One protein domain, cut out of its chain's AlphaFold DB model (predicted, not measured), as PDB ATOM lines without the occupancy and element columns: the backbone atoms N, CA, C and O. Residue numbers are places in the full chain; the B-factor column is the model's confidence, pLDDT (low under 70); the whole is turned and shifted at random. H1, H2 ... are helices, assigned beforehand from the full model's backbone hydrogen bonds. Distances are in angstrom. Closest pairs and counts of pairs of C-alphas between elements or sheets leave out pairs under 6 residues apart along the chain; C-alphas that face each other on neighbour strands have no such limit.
ATOM      1  N   VAL A 753     -32.618   9.781  42.189       66.00
ATOM      2  CA  VAL A 753     -31.413  10.535  41.841       66.00
ATOM      3  C   VAL A 753     -30.474   9.638  41.027       66.00
ATOM      4  O   VAL A 753     -29.809   8.749  41.562       66.00
ATOM      5  N   LEU A 754     -30.427   9.864  39.710       63.53
ATOM      6  CA  LEU A 754     -29.680   9.045  38.739       63.53
ATOM      7  C   LEU A 754     -28.209   8.773  39.132       63.53
ATOM      8  O   LEU A 754     -27.804   7.616  39.051       63.53
ATOM      9  N   PRO A 755     -27.401   9.754  39.588       64.25
ATOM     10  CA  PRO A 755     -26.017   9.505  39.998       64.25
ATOM     11  C   PRO A 755     -25.879   8.527  41.170       64.25
ATOM     12  O   PRO A 755     -24.954   7.719  41.179       64.25
ATOM     13  N   LEU A 756     -26.807   8.581  42.130       61.47
ATOM     14  CA  LEU A 756     -26.834   7.693  43.296       61.47
ATOM     15  C   LEU A 756     -27.294   6.282  42.910       61.47
ATOM     16  O   LEU A 756     -26.750   5.298  43.403       61.47
ATOM     17  N   TRP A 757     -28.245   6.174  41.979       64.94
ATOM     18  CA  TRP A 757     -28.750   4.890  41.485       64.94
ATOM     19  C   TRP A 757     -27.730   4.115  40.636       64.94
ATOM     20  O   TRP A 757     -27.727   2.887  40.627       64.94
ATOM     21  N   LEU A 758     -26.832   4.818  39.942       67.12
ATOM     22  CA  LEU A 758     -25.830   4.215  39.057       67.12
ATOM     23  C   LEU A 758     -24.643   3.567  39.792       67.12
ATOM     24  O   LEU A 758     -23.784   2.961  39.145       67.12
ATOM     25  N   ALA A 759     -24.572   3.667  41.120       54.09
ATOM     26  CA  ALA A 759     -23.507   3.053  41.895       54.09
ATOM     27  C   ALA A 759     -23.783   1.555  42.132       54.09
ATOM     28  O   ALA A 759     -24.698   1.184  42.862       54.09
ATOM     29  N   SER A 760     -22.890   0.704  41.612       54.22
ATOM     30  CA  SER A 760     -22.659  -0.698  42.031       54.22
ATOM     31  C   SER A 760     -23.333  -1.847  41.252       54.22
ATOM     32  O   SER A 760     -23.172  -2.994  41.667       54.22
ATOM     33  N   ASP A 761     -23.979  -1.621  40.097       61.91
ATOM     34  CA  ASP A 761     -24.507  -2.715  39.248       61.91
ATOM     35  C   ASP A 761     -23.790  -2.822  37.875       61.91
ATOM     36  O   ASP A 761     -23.840  -1.883  37.071       61.91
ATOM     37  N   PRO A 762     -23.148  -3.966  37.543       53.38
ATOM     38  CA  PRO A 762     -22.567  -4.225  36.222       53.38
ATOM     39  C   PRO A 762     -23.543  -4.091  35.040       53.38
ATOM     40  O   PRO A 762     -23.097  -3.799  33.926       53.38
ATOM     41  N   ALA A 763     -24.848  -4.288  35.253       53.09
ATOM     42  CA  ALA A 763     -25.896  -4.113  34.245       53.09
ATOM     43  C   ALA A 763     -26.123  -2.638  33.862       53.09
ATOM     44  O   ALA A 763     -26.668  -2.355  32.798       53.09
ATOM     45  N   LEU A 764     -25.651  -1.697  34.687       62.75
ATOM     46  CA  LEU A 764     -25.743  -0.253  34.452       62.75
ATOM     47  C   LEU A 764     -24.489   0.319  33.765       62.75
ATOM     48  O   LEU A 764     -24.353   1.533  33.585       62.75
ATOM     49  N   LYS A 765     -23.557  -0.544  33.331       65.38
ATOM     50  CA  LYS A 765     -22.350  -0.131  32.608       65.38
ATOM     51  C   LYS A 765     -22.724   0.587  31.308       65.38
ATOM     52  O   LYS A 765     -23.435   0.050  30.465       65.38
ATOM     53  N   ASN A 766     -22.202   1.802  31.133       70.50
ATOM     54  CA  ASN A 766     -22.509   2.708  30.018       70.50
ATOM     55  C   ASN A 766     -23.978   3.166  29.938       70.50
ATOM     56  O   ASN A 766     -24.367   3.744  28.922       70.50
ATOM     57  N   PHE A 767     -24.782   2.969  30.989       78.12
ATOM     58  CA  PHE A 767     -26.182   3.394  31.002       78.12
ATOM     59  C   PHE A 767     -26.323   4.901  30.788       78.12
ATOM     60  O   PHE A 767     -27.058   5.325  29.905       78.12
ATOM     61  N   LEU A 768     -25.582   5.720  31.542       78.19
ATOM     62  CA  LEU A 768     -25.691   7.178  31.451       78.19
ATOM     63  C   LEU A 768     -25.287   7.724  30.063       78.19
ATOM     64  O   LEU A 768     -26.056   8.507  29.506       78.19
ATOM     65  N   PRO A 769     -24.165   7.291  29.448       78.25
ATOM     66  CA  PRO A 769     -23.869   7.608  28.050       78.25
ATOM     67  C   PRO A 769     -24.978   7.192  27.076       78.25
ATOM     68  O   PRO A 769     -25.377   7.993  26.239       78.25
ATOM     69  N   ARG A 770     -25.524   5.975  27.211       80.06
ATOM     70  CA  ARG A 770     -26.596   5.469  26.334       80.06
ATOM     71  C   ARG A 770     -27.899   6.240  26.497       80.06
ATOM     72  O   ARG A 770     -28.542   6.554  25.502       80.06
ATOM     73  N   LEU A 771     -28.259   6.590  27.731       82.88
ATOM     74  CA  LEU A 771     -29.427   7.409  28.035       82.88
ATOM     75  C   LEU A 771     -29.283   8.804  27.420       82.88
ATOM     76  O   LEU A 771     -30.217   9.290  26.792       82.88
ATOM     77  N   LYS A 772     -28.105   9.427  27.533       85.75
ATOM     78  CA  LYS A 772     -27.834  10.716  26.882       85.75
ATOM     79  C   LYS A 772     -27.906  10.616  25.358       85.75
ATOM     80  O   LYS A 772     -28.542  11.470  24.751       85.75
ATOM     81  N   SER A 773     -27.340   9.569  24.750       84.12
ATOM     82  CA  SER A 773     -27.461   9.327  23.303       84.12
ATOM     83  C   SER A 773     -28.917   9.150  22.877       84.12
ATOM     84  O   SER A 773     -29.344   9.718  21.877       84.12
ATOM     85  N   HIS A 774     -29.696   8.399  23.658       81.88
ATOM     86  CA  HIS A 774     -31.116   8.195  23.405       81.88
ATOM     87  C   HIS A 774     -31.898   9.511  23.455       81.88
ATOM     88  O   HIS A 774     -32.661   9.814  22.541       81.88
ATOM     89  N   LEU A 775     -31.700  10.310  24.507       84.06
ATOM     90  CA  LEU A 775     -32.391  11.587  24.682       84.06
ATOM     91  C   LEU A 775     -31.986  12.605  23.614       84.06
ATOM     92  O   LEU A 775     -32.852  13.287  23.074       84.06
ATOM     93  N   LEU A 776     -30.701  12.668  23.261       85.62
ATOM     94  CA  LEU A 776     -30.217  13.556  22.210       85.62
ATOM     95  C   LEU A 776     -30.808  13.192  20.842       85.62
ATOM     96  O   LEU A 776     -31.289  14.083  20.145       85.62
ATOM     97  N   ALA A 777     -30.855  11.898  20.496       84.50
ATOM     98  CA  ALA A 777     -31.508  11.420  19.276       84.50
ATOM     99  C   ALA A 777     -32.982  11.850  19.231       84.50
ATOM    100  O   ALA A 777     -33.456  12.362  18.222       84.50
ATOM    101  N   ARG A 778     -33.703  11.719  20.352       80.31
ATOM    102  CA  ARG A 778     -35.109  12.143  20.459       80.31
ATOM    103  C   ARG A 778     -35.284  13.653  20.313       80.31
ATOM    104  O   ARG A 778     -36.191  14.073  19.604       80.31
ATOM    105  N   ILE A 779     -34.420  14.454  20.936       84.31
ATOM    106  CA  ILE A 779     -34.451  15.923  20.834       84.31
ATOM    107  C   ILE A 779     -34.168  16.377  19.396       84.31
ATOM    108  O   ILE A 779     -34.800  17.313  18.915       84.31
ATOM    109  N   ARG A 780     -33.261  15.690  18.689       84.69
ATOM    110  CA  ARG A 780     -32.946  15.942  17.270       84.69
ATOM    111  C   ARG A 780     -33.939  15.294  16.293       84.69
ATOM    112  O   ARG A 780     -33.809  15.476  15.088       84.69
ATOM    113  N   ASN A 781     -34.953  14.585  16.798       82.62
ATOM    114  CA  ASN A 781     -35.947  13.847  16.012       82.62
ATOM    115  C   ASN A 781     -35.342  12.750  15.099       82.62
ATOM    116  O   ASN A 781     -35.867  12.435  14.032       82.62
ATOM    117  N   GLU A 782     -34.234  12.150  15.537       80.88
ATOM    118  CA  GLU A 782     -33.496  11.073  14.872       80.88
ATOM    119  C   GLU A 782     -33.902   9.686  15.411       80.88
ATOM    120  O   GLU A 782     -34.427   9.535  16.521       80.88
ATOM    121  N   ARG A 783     -33.646   8.627  14.629       71.81
ATOM    122  CA  ARG A 783     -33.891   7.239  15.051       71.81
ATOM    123  C   ARG A 783     -32.707   6.740  15.886       71.81
ATOM    124  O   ARG A 783     -31.587   6.702  15.395       71.81
ATOM    125  N   TYR A 784     -32.961   6.340  17.132       70.06
ATOM    126  CA  TYR A 784     -31.936   5.771  18.014       70.06
ATOM    127  C   TYR A 784     -31.661   4.297  17.676       70.06
ATOM    128  O   TYR A 784     -32.590   3.485  17.692       70.06
ATOM    129  N   GLU A 785     -30.397   3.948  17.437       69.31
ATOM    130  CA  GLU A 785     -29.897   2.572  17.330       69.31
ATOM    131  C   GLU A 785     -28.882   2.324  18.467       69.31
ATOM    132  O   GLU A 785     -28.193   3.242  18.908       69.31
ATOM    133  N   GLU A 786     -28.773   1.100  18.998       52.41
ATOM    134  CA  GLU A 786     -27.910   0.823  20.170       52.41
ATOM    135  C   GLU A 786     -26.409   1.102  19.931       52.41
ATOM    136  O   GLU A 786     -25.644   1.223  20.892       52.41
ATOM    137  N   GLU A 787     -25.998   1.246  18.667       57.19
ATOM    138  CA  GLU A 787     -24.636   1.583  18.234       57.19
ATOM    139  C   GLU A 787     -24.460   3.063  17.833       57.19
ATOM    140  O   GLU A 787     -23.370   3.463  17.416       57.19
ATOM    141  N   THR A 788     -25.492   3.909  17.969       60.75
ATOM    142  CA  THR A 788     -25.393   5.338  17.637       60.75
ATOM    143  C   THR A 788     -24.476   6.060  18.636       60.75
ATOM    144  O   THR A 788     -24.850   6.339  19.780       60.75
ATOM    145  N   ASN A 789     -23.254   6.375  18.198       64.75
ATOM    146  CA  ASN A 789     -22.251   7.086  18.987       64.75
ATOM    147  C   ASN A 789     -22.262   8.582  18.655       64.75
ATOM    148  O   ASN A 789     -21.743   8.997  17.620       64.75
ATOM    149  N   TYR A 790     -22.805   9.398  19.558       78.81
ATOM    150  CA  TYR A 790     -22.647  10.849  19.485       78.81
ATOM    151  C   TYR A 790     -21.299  11.274  20.093       78.81
ATOM    152  O   TYR A 790     -20.853  10.669  21.076       78.81
ATOM    153  N   PRO A 791     -20.636  12.313  19.552       80.88
ATOM    154  CA  PRO A 791     -19.430  12.880  20.147       80.88
ATOM    155  C   PRO A 791     -19.646  13.277  21.615       80.88
ATOM    156  O   PRO A 791     -20.724  13.731  21.996       80.88
ATOM    157  N   ALA A 792     -18.608  13.188  22.451       74.81
ATOM    158  CA  ALA A 792     -18.712  13.560  23.868       74.81
ATOM    159  C   ALA A 792     -19.183  15.016  24.075       74.81
ATOM    160  O   ALA A 792     -19.912  15.290  25.025       74.81
ATOM    161  N   ALA A 793     -18.824  15.924  23.159       78.44
ATOM    162  CA  ALA A 793     -19.276  17.318  23.159       78.44
ATOM    163  C   ALA A 793     -20.787  17.465  22.904       78.44
ATOM    164  O   ALA A 793     -21.421  18.362  23.450       78.44
ATOM    165  N   ASP A 794     -21.374  16.559  22.121       80.06
ATOM    166  CA  ASP A 794     -22.811  16.514  21.854       80.06
ATOM    167  C   ASP A 794     -23.577  15.936  23.050       80.06
ATOM    168  O   ASP A 794     -24.581  16.491  23.487       80.06
ATOM    169  N   LEU A 795     -23.061  14.866  23.664       80.12
ATOM    170  CA  LEU A 795     -23.646  14.289  24.880       80.12
ATOM    171  C   LEU A 795     -23.535  15.224  26.095       80.12
ATOM    172  O   LEU A 795     -24.337  15.130  27.031       80.12
TER     173      LEU A 795
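What this domain is: This is residues 753 to 795 of the 803 residues of an uncharacterized protein of Rhizoctonia solani 123E (UniProt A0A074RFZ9). One helix, H2, makes the middle of the model; after it the long link of residues 780 to 791 loops back and brings the short helix H3 to pack on the side of H2. At the other end of the long axis, the short helix H1 lies apart from both, and residues 759 to 765 of the loop between H1 and H2 stick out. The printed part has 43 residues with three named helices, in the order H1, H2, H3, and no named strand; the class is all helix, though under half of the residues, 21 of 43, are in named elements. The whole is only just loose, close to compact, with a radius of gyration of the C-alphas of 11.4 A, and is elongated, spanning 32 by 19 by 16 A.

Where its parts are: H1 is residues 754 to 757, from C-alpha 754 at (-29.680, 9.045, 38.739), and is 5.1 A long. H2 is residues 767 to 779, 18.1 A from first to last C-alpha, and begins at C-alpha 767 at (-26.182, 3.394, 31.002). H3 is residues 792 to 795, 5.1 A long, and ends at C-alpha 795 at (-23.646, 14.289, 24.880).

How they stand to each other: H1 is apart from H2 and from H3. H2 and H3 touch, with the C-alphas of Lys 772 and Leu 795 the closest at 5.9 A. Their centres are 10.3 A apart. In H2 every O i to N i+4 pair is within hydrogen-bond range; H1 and H3 are too short for such a pair.

The domain as a whole: The C-alphas of Ser 760 and Asn 781, 32.6 A apart, are the two farthest apart. The printed part has no cut. The link from H1 to H2 is short, with 9 residues, and that from H2 to H3 is long, with 12. The mean pLDDT of the printed part is 72.1; residues 753 to 765 and 785 to 789 are under 70.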